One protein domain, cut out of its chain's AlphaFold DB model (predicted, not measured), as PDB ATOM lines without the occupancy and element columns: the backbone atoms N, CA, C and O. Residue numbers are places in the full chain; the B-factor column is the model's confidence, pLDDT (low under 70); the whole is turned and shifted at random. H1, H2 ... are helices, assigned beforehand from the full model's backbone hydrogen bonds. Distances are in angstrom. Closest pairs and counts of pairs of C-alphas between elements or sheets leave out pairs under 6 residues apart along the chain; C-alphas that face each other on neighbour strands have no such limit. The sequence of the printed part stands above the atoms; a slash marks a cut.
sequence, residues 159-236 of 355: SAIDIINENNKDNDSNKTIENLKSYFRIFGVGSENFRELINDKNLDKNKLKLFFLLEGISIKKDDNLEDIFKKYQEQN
ATOM      1  N   SER A 159     163.033 145.875 172.924       97.00
ATOM      2  CA  SER A 159     163.794 147.131 172.970       97.00
ATOM      3  C   SER A 159     163.806 147.860 171.624       97.00
ATOM      4  O   SER A 159     163.713 149.083 171.601       97.00
ATOM      5  N   ALA A 160     163.864 147.127 170.510       96.12
ATOM      6  CA  ALA A 160     163.750 147.696 169.172       96.12
ATOM      7  C   ALA A 160     162.380 148.358 168.947       96.12
ATOM      8  O   ALA A 160     162.323 149.491 168.470       96.12
ATOM      9  N   ILE A 161     161.292 147.691 169.346       93.38
ATOM     10  CA  ILE A 161     159.928 148.240 169.286       93.38
ATOM     11  C   ILE A 161     159.811 149.508 170.141       93.38
ATOM     12  O   ILE A 161     159.268 150.506 169.672       93.38
ATOM     13  N   ASP A 162     160.360 149.506 171.361       94.12
ATOM     14  CA  ASP A 162     160.350 150.686 172.232       94.12
ATOM     15  C   ASP A 162     161.064 151.880 171.564       94.12
ATOM     16  O   ASP A 162     160.524 152.984 171.555       94.12
ATOM     17  N   ILE A 163     162.232 151.658 170.939       93.75
ATOM     18  CA  ILE A 163     162.973 152.700 170.198       93.75
ATOM     19  C   ILE A 163     162.153 153.226 169.017       93.75
ATOM     20  O   ILE A 163     162.091 154.434 168.793       93.75
ATOM     21  N   ILE A 164     161.534 152.339 168.237       89.69
ATOM     22  CA  ILE A 164     160.712 152.722 167.080       89.69
ATOM     23  C   ILE A 164     159.518 153.569 167.541       89.69
ATOM     24  O   ILE A 164     159.261 154.630 166.975       89.69
ATOM     25  N   ASN A 165     158.847 153.155 168.617       88.12
ATOM     26  CA  ASN A 165     157.723 153.884 169.201       88.12
ATOM     27  C   ASN A 165     158.128 155.252 169.774       88.12
ATOM     28  O   ASN A 165     157.330 156.187 169.727       88.12
ATOM     29  N   GLU A 166     159.342 155.389 170.309       88.75
ATOM     30  CA  GLU A 166     159.899 156.675 170.747       88.75
ATOM     31  C   GLU A 166     160.130 157.624 169.567       88.75
ATOM     32  O   GLU A 166     159.604 158.733 169.590       88.75
ATOM     33  N   ASN A 167     160.778 157.172 168.484       82.06
ATOM     34  CA  ASN A 167     160.960 158.015 167.289       82.06
ATOM     35  C   ASN A 167     159.613 158.452 166.684       82.06
ATOM     36  O   ASN A 167     159.469 159.589 166.236       82.06
ATOM     37  N   ASN A 168     158.600 157.577 166.733       75.50
ATOM     38  CA  ASN A 168     157.246 157.928 166.309       75.50
ATOM     39  C   ASN A 168     156.630 159.025 167.171       75.50
ATOM     40  O   ASN A 168     155.939 159.890 166.635       75.50
ATOM     41  N   LYS A 169     156.856 159.035 168.489       76.69
ATOM     42  CA  LYS A 169     156.381 160.127 169.355       76.69
ATOM     43  C   LYS A 169     157.029 161.453 168.975       76.69
ATOM     44  O   LYS A 169     156.297 162.437 168.872       76.69
ATOM     45  N   ASP A 170     158.316 161.425 168.657       75.31
ATOM     46  CA  ASP A 170     159.119 162.594 168.286       75.31
ATOM     47  C   ASP A 170     158.864 163.100 166.847       75.31
ATOM     48  O   ASP A 170     159.456 164.093 166.434       75.31
ATOM     49  N   ASN A 171     157.954 162.464 166.092       71.62
ATOM     50  CA  ASN A 171     157.633 162.769 164.685       71.62
ATOM     51  C   ASN A 171     158.839 162.660 163.722       71.62
ATOM     52  O   ASN A 171     158.851 163.302 162.672       71.62
ATOM     53  N   ASP A 172     159.840 161.836 164.040       74.00
ATOM     54  CA  ASP A 172     160.982 161.581 163.151       74.00
ATOM     55  C   ASP A 172     160.681 160.403 162.215       74.00
ATOM     56  O   ASP A 172     161.154 159.273 162.403       74.00
ATOM     57  N   SER A 173     159.850 160.664 161.201       71.25
ATOM     58  CA  SER A 173     159.369 159.632 160.282       71.25
ATOM     59  C   SER A 173     160.527 158.906 159.596       71.25
ATOM     60  O   SER A 173     160.556 157.682 159.600       71.25
ATOM     61  N   ASN A 174     161.533 159.616 159.076       75.81
ATOM     62  CA  ASN A 174     162.656 158.985 158.372       75.81
ATOM     63  C   ASN A 174     163.412 157.985 159.259       75.81
ATOM     64  O   ASN A 174     163.704 156.865 158.830       75.81
ATOM     65  N   LYS A 175     163.684 158.344 160.515       82.00
ATOM     66  CA  LYS A 175     164.379 157.462 161.457       82.00
ATOM     67  C   LYS A 175     163.531 156.266 161.876       82.00
ATOM     68  O   LYS A 175     164.073 155.166 162.016       82.00
ATOM     69  N   THR A 176     162.218 156.437 162.037       79.31
ATOM     70  CA  THR A 176     161.292 155.309 162.236       79.31
ATOM     71  C   THR A 176     161.403 154.318 161.086       79.31
ATOM     72  O   THR A 176     161.550 153.120 161.330       79.31
ATOM     73  N   ILE A 177     161.375 154.800 159.842       77.00
ATOM     74  CA  ILE A 177     161.443 153.953 158.645       77.00
ATOM     75  C   ILE A 177     162.745 153.152 158.609       77.00
ATOM     76  O   ILE A 177     162.722 151.938 158.399       77.00
ATOM     77  N   GLU A 178     163.883 153.801 158.838       83.56
ATOM     78  CA  GLU A 178     165.180 153.120 158.817       83.56
ATOM     79  C   GLU A 178     165.323 152.092 159.951       83.56
ATOM     80  O   GLU A 178     165.837 150.986 159.740       83.56
ATOM     81  N   ASN A 179     164.790 152.391 161.136       88.56
ATOM     82  CA  ASN A 179     164.778 151.449 162.255       88.56
ATOM     83  C   ASN A 179     163.821 150.273 162.016       88.56
ATOM     84  O   ASN A 179     164.160 149.141 162.356       88.56
ATOM     85  N   LEU A 180     162.669 150.500 161.377       84.88
ATOM     86  CA  LEU A 180     161.762 149.435 160.937       84.88
ATOM     87  C   LEU A 180     162.441 148.501 159.939       84.88
ATOM     88  O   LEU A 180     162.334 147.279 160.063       84.88
ATOM     89  N   LYS A 181     163.190 149.059 158.981       85.00
ATOM     90  CA  LYS A 181     163.940 148.237 158.033       85.00
ATOM     91  C   LYS A 181     164.977 147.366 158.730       85.00
ATOM     92  O   LYS A 181     165.052 146.164 158.481       85.00
ATOM     93  N   SER A 182     165.726 147.972 159.644       91.31
ATOM     94  CA  SER A 182     166.743 147.273 160.427       91.31
ATOM     95  C   SER A 182     166.122 146.183 161.301       91.31
ATOM     96  O   SER A 182     166.612 145.058 161.345       91.31
ATOM     97  N   TYR A 183     164.981 146.467 161.932       91.44
ATOM     98  CA  TYR A 183     164.214 145.502 162.714       91.44
ATOM     99  C   TYR A 183     163.837 144.257 161.898       91.44
ATOM    100  O   TYR A 183     164.095 143.133 162.340       91.44
ATOM    101  N   PHE A 184     163.282 144.441 160.697       85.88
ATOM    102  CA  PHE A 184     162.898 143.322 159.838       85.88
ATOM    103  C   PHE A 184     164.105 142.498 159.386       85.88
ATOM    104  O   PHE A 184     164.057 141.270 159.474       85.88
ATOM    105  N   ARG A 185     165.208 143.142 158.991       89.88
ATOM    106  CA  ARG A 185     166.444 142.442 158.607       89.88
ATOM    107  C   ARG A 185     167.069 141.675 159.769       89.88
ATOM    108  O   ARG A 185     167.413 140.509 159.616       89.88
ATOM    109  N   ILE A 186     167.188 142.288 160.945       94.06
ATOM    110  CA  ILE A 186     167.846 141.693 162.120       94.06
ATOM    111  C   ILE A 186     167.032 140.521 162.670       94.06
ATOM    112  O   ILE A 186     167.563 139.420 162.843       94.06
ATOM    113  N   PHE A 187     165.748 140.737 162.965       92.12
ATOM    114  CA  PHE A 187     164.933 139.767 163.701       92.12
ATOM    115  C   PHE A 187     164.159 138.810 162.788       92.12
ATOM    116  O   PHE A 187     163.813 137.700 163.225       92.12
ATOM    117  N   GLY A 188     163.942 139.198 161.531       86.62
ATOM    118  CA  GLY A 188     163.097 138.489 160.580       86.62
ATOM    119  C   GLY A 188     161.613 138.666 160.876       86.62
ATOM    120  O   GLY A 188     161.213 139.038 161.984       86.62
ATOM    121  N   VAL A 189     160.787 138.330 159.887       76.75
ATOM    122  CA  VAL A 189     159.327 138.410 159.992       76.75
ATOM    123  C   VAL A 189     158.728 137.151 159.394       76.75
ATOM    124  O   VAL A 189     158.634 136.984 158.183       76.75
ATOM    125  N   GLY A 190     158.402 136.210 160.276       67.62
ATOM    126  CA  GLY A 190     157.925 134.883 159.896       67.62
ATOM    127  C   GLY A 190     156.498 134.586 160.334       67.62
ATOM    128  O   GLY A 190     156.080 133.440 160.184       67.62
ATOM    129  N   SER A 191     155.781 135.559 160.908       71.81
ATOM    130  CA  SER A 191     154.402 135.353 161.348       71.81
ATOM    131  C   SER A 191     153.490 135.092 160.151       71.81
ATOM    132  O   SER A 191     153.693 135.639 159.066       71.81
ATOM    133  N   GLU A 192     152.482 134.250 160.354       70.94
ATOM    134  CA  GLU A 192     151.463 133.944 159.345       70.94
ATOM    135  C   GLU A 192     150.781 135.226 158.849       70.94
ATOM    136  O   GLU A 192     150.750 135.478 157.651       70.94
ATOM    137  N   ASN A 193     150.441 136.127 159.776       69.88
ATOM    138  CA  ASN A 193     149.905 137.457 159.471       69.88
ATOM    139  C   ASN A 193     150.805 138.279 158.534       69.88
ATOM    140  O   ASN A 193     150.309 138.981 157.657       69.88
ATOM    141  N   PHE A 194     152.132 138.215 158.701       72.50
ATOM    142  CA  PHE A 194     153.048 138.913 157.796       72.50
ATOM    143  C   PHE A 194     153.105 138.243 156.424       72.50
ATOM    144  O   PHE A 194     153.135 138.936 155.413       72.50
ATOM    145  N   ARG A 195     153.091 136.905 156.377       73.69
ATOM    146  CA  ARG A 195     153.062 136.144 155.117       73.69
ATOM    147  C   ARG A 195     151.811 136.459 154.303       73.69
ATOM    148  O   ARG A 195     151.909 136.655 153.097       73.69
ATOM    149  N   GLU A 196     150.657 136.538 154.955       74.25
ATOM    150  CA  GLU A 196     149.408 136.957 154.317       74.25
ATOM    151  C   GLU A 196     149.498 138.394 153.792       74.25
ATOM    152  O   GLU A 196     149.086 138.662 152.667       74.25
ATOM    153  N   LEU A 197     150.089 139.302 154.575       73.12
ATOM    154  CA  LEU A 197     150.233 140.712 154.217       73.12
ATOM    155  C   LEU A 197     151.143 140.932 152.997       73.12
ATOM    156  O   LEU A 197     150.798 141.721 152.121       73.12
ATOM    157  N   ILE A 198     152.291 140.248 152.915       67.94
ATOM    158  CA  ILE A 198     153.227 140.412 151.787       67.94
ATOM    159  C   ILE A 198     152.716 139.776 150.490       67.94
ATOM    160  O   ILE A 198     153.064 140.251 149.412       67.94
ATOM    161  N   ASN A 199     151.894 138.726 150.586       70.94
ATOM    162  CA  ASN A 199     151.333 138.031 149.425       70.94
ATOM    163  C   ASN A 199     150.091 138.737 148.853       70.94
ATOM    164  O   ASN A 199     149.646 138.400 147.753       70.94
ATOM    165  N   ASP A 200     149.522 139.701 149.579       71.44
ATOM    166  CA  ASP A 200     148.375 140.473 149.121       71.44
ATOM    167  C   ASP A 200     148.807 141.515 148.076       71.44
ATOM    168  O   ASP A 200     149.514 142.479 148.379       71.44
ATOM    169  N   LYS A 201     148.367 141.327 146.824       66.81
ATOM    170  CA  LYS A 201     148.667 142.247 145.711       66.81
ATOM    171  C   LYS A 201     148.099 143.649 145.944       66.81
ATOM    172  O   LYS A 201     148.625 144.609 145.387       66.81
ATOM    173  N   ASN A 202     147.044 143.763 146.752       70.25
ATOM    174  CA  ASN A 202     146.457 145.033 147.152       70.25
ATOM    175  C   ASN A 202     146.694 145.221 148.650       70.25
ATOM    176  O   ASN A 202     145.965 144.677 149.473       70.25
ATOM    177  N   LEU A 203     147.714 146.004 149.005       68.00
ATOM    178  CA  LEU A 203     148.061 146.279 150.398       68.00
ATOM    179  C   LEU A 203     146.872 146.905 151.155       68.00
ATOM    180  O   LEU A 203     146.595 148.100 151.035       68.00
ATOM    181  N   ASP A 204     146.173 146.101 151.957       74.00
ATOM    182  CA  ASP A 204     145.096 146.574 152.824       74.00
ATOM    183  C   ASP A 204     145.686 147.321 154.031       74.00
ATOM    184  O   ASP A 204     146.339 146.738 154.905       74.00
ATOM    185  N   LYS A 205     145.406 148.627 154.108       72.94
ATOM    186  CA  LYS A 205     145.821 149.512 155.208       72.94
ATOM    187  C   LYS A 205     145.427 148.964 156.582       72.94
ATOM    188  O   LYS A 205     146.147 149.180 157.557       72.94
ATOM    189  N   ASN A 206     144.291 148.276 156.684       76.00
ATOM    190  CA  ASN A 206     143.813 147.710 157.943       76.00
ATOM    191  C   ASN A 206     144.622 146.477 158.346       76.00
ATOM    192  O   ASN A 206     144.998 146.372 159.512       76.00
ATOM    193  N   LYS A 207     144.963 145.594 157.397       76.69
ATOM    194  CA  LYS A 207     145.860 144.453 157.656       76.69
ATOM    195  C   LYS A 207     147.254 144.924 158.058       76.69
ATOM    196  O   LYS A 207     147.834 144.384 158.998       76.69
ATOM    197  N   LEU A 208     147.759 145.972 157.406       75.12
ATOM    198  CA  LEU A 208     149.043 146.578 157.747       75.12
ATOM    199  C   LEU A 208     149.040 147.134 159.179       75.12
ATOM    200  O   LEU A 208     149.923 146.819 159.976       75.12
ATOM    201  N   LYS A 209     148.010 147.910 159.535       75.50
ATOM    202  CA  LYS A 209     147.822 148.425 160.901       75.50
ATOM    203  C   LYS A 209     147.705 147.306 161.928       75.50
ATOM    204  O   LYS A 209     148.313 147.402 162.990       75.50
ATOM    205  N   LEU A 210     146.953 146.253 161.612       75.31
ATOM    206  CA  LEU A 210     146.798 145.091 162.480       75.31
ATOM    207  C   LEU A 210     148.136 144.380 162.702       75.31
ATOM    208  O   LEU A 210     148.463 144.064 163.840       75.31
ATOM    209  N   PHE A 211     148.934 144.181 161.651       79.12
ATOM    210  CA  PHE A 211     150.261 143.579 161.763       79.12
ATOM    211  C   PHE A 211     151.152 144.351 162.744       79.12
ATOM    212  O   PHE A 211     151.663 143.774 163.701       79.12
ATOM    213  N   PHE A 212     151.292 145.661 162.559       78.88
ATOM    214  CA  PHE A 212     152.107 146.482 163.453       78.88
ATOM    215  C   PHE A 212     151.555 146.521 164.879       78.88
ATOM    216  O   PHE A 212     152.336 146.443 165.824       78.88
ATOM    217  N   LEU A 213     150.231 146.571 165.047       78.62
ATOM    218  CA  LEU A 213     149.600 146.501 166.363       78.62
ATOM    219  C   LEU A 213     149.944 145.189 167.082       78.62
ATOM    220  O   LEU A 213     150.289 145.214 168.262       78.62
ATOM    221  N   LEU A 214     149.891 144.060 166.372       80.06
ATOM    222  CA  LEU A 214     150.261 142.747 166.907       80.06
ATOM    223  C   LEU A 214     151.756 142.650 167.229       80.06
ATOM    224  O   LEU A 214     152.139 141.995 168.194       80.06
ATOM    225  N   GLU A 215     152.595 143.344 166.464       80.25
ATOM    226  CA  GLU A 215     154.020 143.501 166.758       80.25
ATOM    227  C   GLU A 215     154.295 144.547 167.861       80.25
ATOM    228  O   GLU A 215     155.438 144.698 168.279       80.25
ATOM    229  N   GLY A 216     153.281 145.258 168.369       82.50
ATOM    230  CA  GLY A 216     153.427 146.293 169.403       82.50
ATOM    231  C   GLY A 216     153.994 147.628 168.899       82.50
ATOM    232  O   GLY A 216     154.408 148.473 169.697       82.50
ATOM    233  N   ILE A 217     154.022 147.830 167.585       81.75
ATOM    234  CA  ILE A 217     154.501 149.043 166.924       81.75
ATOM    235  C   ILE A 217     153.322 150.008 166.756       81.75
ATOM    236  O   ILE A 217     152.303 149.695 166.142       81.75
ATOM    237  N   SER A 218     153.464 151.202 167.318       74.31
ATOM    238  CA  SER A 218     152.462 152.265 167.266       74.31
ATOM    239  C   SER A 218     152.612 153.055 165.970       74.31
ATOM    240  O   SER A 218     153.627 153.721 165.786       74.31
ATOM    241  N   ILE A 219     151.601 153.012 165.103       67.06
ATOM    242  CA  ILE A 219     151.539 153.784 163.853       67.06
ATOM    243  C   ILE A 219     150.739 155.075 164.066       67.06
ATOM    244  O   ILE A 219     149.618 155.015 164.584       67.06
ATOM    245  N   LYS A 220     151.248 156.222 163.605       64.69
ATOM    246  CA  LYS A 220     150.466 157.459 163.470       64.69
ATOM    247  C   LYS A 220     149.735 157.496 162.120       64.69
ATOM    248  O   LYS A 220     150.140 156.893 161.133       64.69
ATOM    249  N   LYS A 221     148.596 158.195 162.096       54.31
ATOM    250  CA  LYS A 221     147.619 158.201 160.988       54.31
ATOM    251  C   LYS A 221     148.191 158.683 159.640       54.31
ATOM    252  O   LYS A 221     147.623 158.305 158.621       54.31
ATOM    253  N   ASP A 222     149.295 159.437 159.667       53.31
ATOM    254  CA  ASP A 222     149.951 160.077 158.514       53.31
ATOM    255  C   ASP A 222     151.322 159.466 158.156       53.31
ATOM    256  O   ASP A 222     152.080 160.044 157.379       53.31
ATOM    257  N   ASP A 223     151.683 158.306 158.713       57.03
ATOM    258  CA  ASP A 223     152.981 157.705 158.407       57.03
ATOM    259  C   ASP A 223     152.980 157.092 156.989       57.03
ATOM    260  O   ASP A 223     152.101 156.296 156.649       57.03
ATOM    261  N   ASN A 224     154.017 157.386 156.188       59.62
ATOM    262  CA  ASN A 224     154.321 156.825 154.851       59.62
ATOM    263  C   ASN A 224     154.574 155.290 154.844       59.62
ATOM    264  O   ASN A 224     155.298 154.755 154.005       59.62
ATOM    265  N   LEU A 225     154.008 154.544 155.793       61.97
ATOM    266  CA  LEU A 225     154.206 153.104 155.975       61.97
ATOM    267  C   LEU A 225     153.687 152.281 154.798       61.97
ATOM    268  O   LEU A 225     154.237 151.220 154.519       61.97
ATOM    269  N   GLU A 226     152.664 152.769 154.097       65.06
ATOM    270  CA  GLU A 226     152.195 152.156 152.851       65.06
ATOM    271  C   GLU A 226     153.260 152.211 151.760       65.06
ATOM    272  O   GLU A 226     153.489 151.205 151.094       65.06
ATOM    273  N   ASP A 227     153.965 153.336 151.619       62.34
ATOM    274  CA  ASP A 227     155.057 153.468 150.651       62.34
ATOM    275  C   ASP A 227     156.251 152.591 151.031       62.34
ATOM    276  O   ASP A 227     156.921 152.033 150.160       62.34
ATOM    277  N   ILE A 228     156.510 152.414 152.330       59.91
ATOM    278  CA  ILE A 228     157.509 151.449 152.805       59.91
ATOM    279  C   ILE A 228     157.089 150.045 152.404       59.91
ATOM    280  O   ILE A 228     157.894 149.328 151.823       59.91
ATOM    281  N   PHE A 229     155.853 149.643 152.701       64.75
ATOM    282  CA  PHE A 229     155.403 148.288 152.411       64.75
ATOM    283  C   PHE A 229     155.323 148.008 150.915       64.75
ATOM    284  O   PHE A 229     155.716 146.924 150.504       64.75
ATOM    285  N   LYS A 230     154.938 148.991 150.094       64.88
ATOM    286  CA  LYS A 230     155.056 148.901 148.635       64.88
ATOM    287  C   LYS A 230     156.503 148.696 148.200       64.88
ATOM    288  O   LYS A 230     156.769 147.750 147.473       64.88
ATOM    289  N   LYS A 231     157.457 149.477 148.723       59.38
ATOM    290  CA  LYS A 231     158.893 149.254 148.459       59.38
ATOM    291  C   LYS A 231     159.363 147.871 148.924       59.38
ATOM    292  O   LYS A 231     160.181 147.251 148.257       59.38
ATOM    293  N   TYR A 232     158.854 147.372 150.048       59.41
ATOM    294  CA  TYR A 232     159.144 146.021 150.543       59.41
ATOM    295  C   TYR A 232     158.560 144.923 149.639       59.41
ATOM    296  O   TYR A 232     159.242 143.929 149.384       59.41
ATOM    297  N   GLN A 233     157.334 145.107 149.136       61.41
ATOM    298  CA  GLN A 233     156.679 144.218 148.171       61.41
ATOM    299  C   GLN A 233     157.425 144.217 146.826       61.41
ATOM    300  O   GLN A 233     157.714 143.152 146.288       61.41
ATOM    301  N   GLU A 234     157.810 145.392 146.319       57.94
ATOM    302  CA  GLU A 234     158.606 145.562 145.092       57.94
ATOM    303  C   GLU A 234     159.990 144.907 145.198       57.94
ATOM    304  O   GLU A 234     160.504 144.367 144.220       57.94
ATOM    305  N   GLN A 235     160.582 144.899 146.396       53.69
ATOM    306  CA  GLN A 235     161.853 144.225 146.666       53.69
ATOM    307  C   GLN A 235     161.734 142.693 146.771       53.69
ATOM    308  O   GLN A 235     162.744 142.036 147.028       53.69
ATOM    309  N   ASN A 236     160.543 142.112 146.552       49.72
ATOM    310  CA  ASN A 236     160.293 140.664 146.561       49.72
ATOM    311  C   ASN A 236     160.831 139.979 147.835       49.72
ATOM    312  O   ASN A 236     161.357 138.861 147.811       49.72
TER     313      ASN A 236
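AT A GLANCE: This is residues 159 to 236 of the 355 residues of the protein "CRISPR-associated protein Cmr2" of Hydrogenothermus marinus (UniProt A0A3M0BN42). Two helical hairpins, H1 with H2 and H3 with H4, stand apart, and H5 bridges them on one side, near H2, H3 and H4 but touching no helix. The 78 printed residues hold five named helices, H1 to H5, and no named strand: all helix. The whole is compact, radius of gyration of the C-alphas 11.8 A, spanning 32 by 25 by 22 A.

HOW THE PARTS SIT: H1, residues 159 to 169, touches H2, residues 173 to 187, opposite ways at a shallow tilt of 14 degrees; their closest C-alphas, Ile 164 and Thr 176, are 5.5 A apart. H3, residues 192 to 199, touches H4, residues 205 to 214, opposite ways at 31 degrees, a shallow tilt, closest C-alphas Asn 193 and Phe 211, 6.5 A. H5, residues 225 to 234, is close to but not clearly touching H2, closest C-alphas Ile 177 and Ile 228, 7.5 A. In all five helices every O i to N i+4 pair is within hydrogen-bond range.

IN THESE COORDINATES: H1, 15.4 A long, begins at C-alpha 159 (163.794, 147.131, 172.970); H2 measures 20.9 A. H5, 14.0 A, ends at C-alpha 234 (158.606, 145.562, 145.092).

THE WHOLE: The printed part has no cut and no long link; residues 219 to 236 are under pLDDT 70.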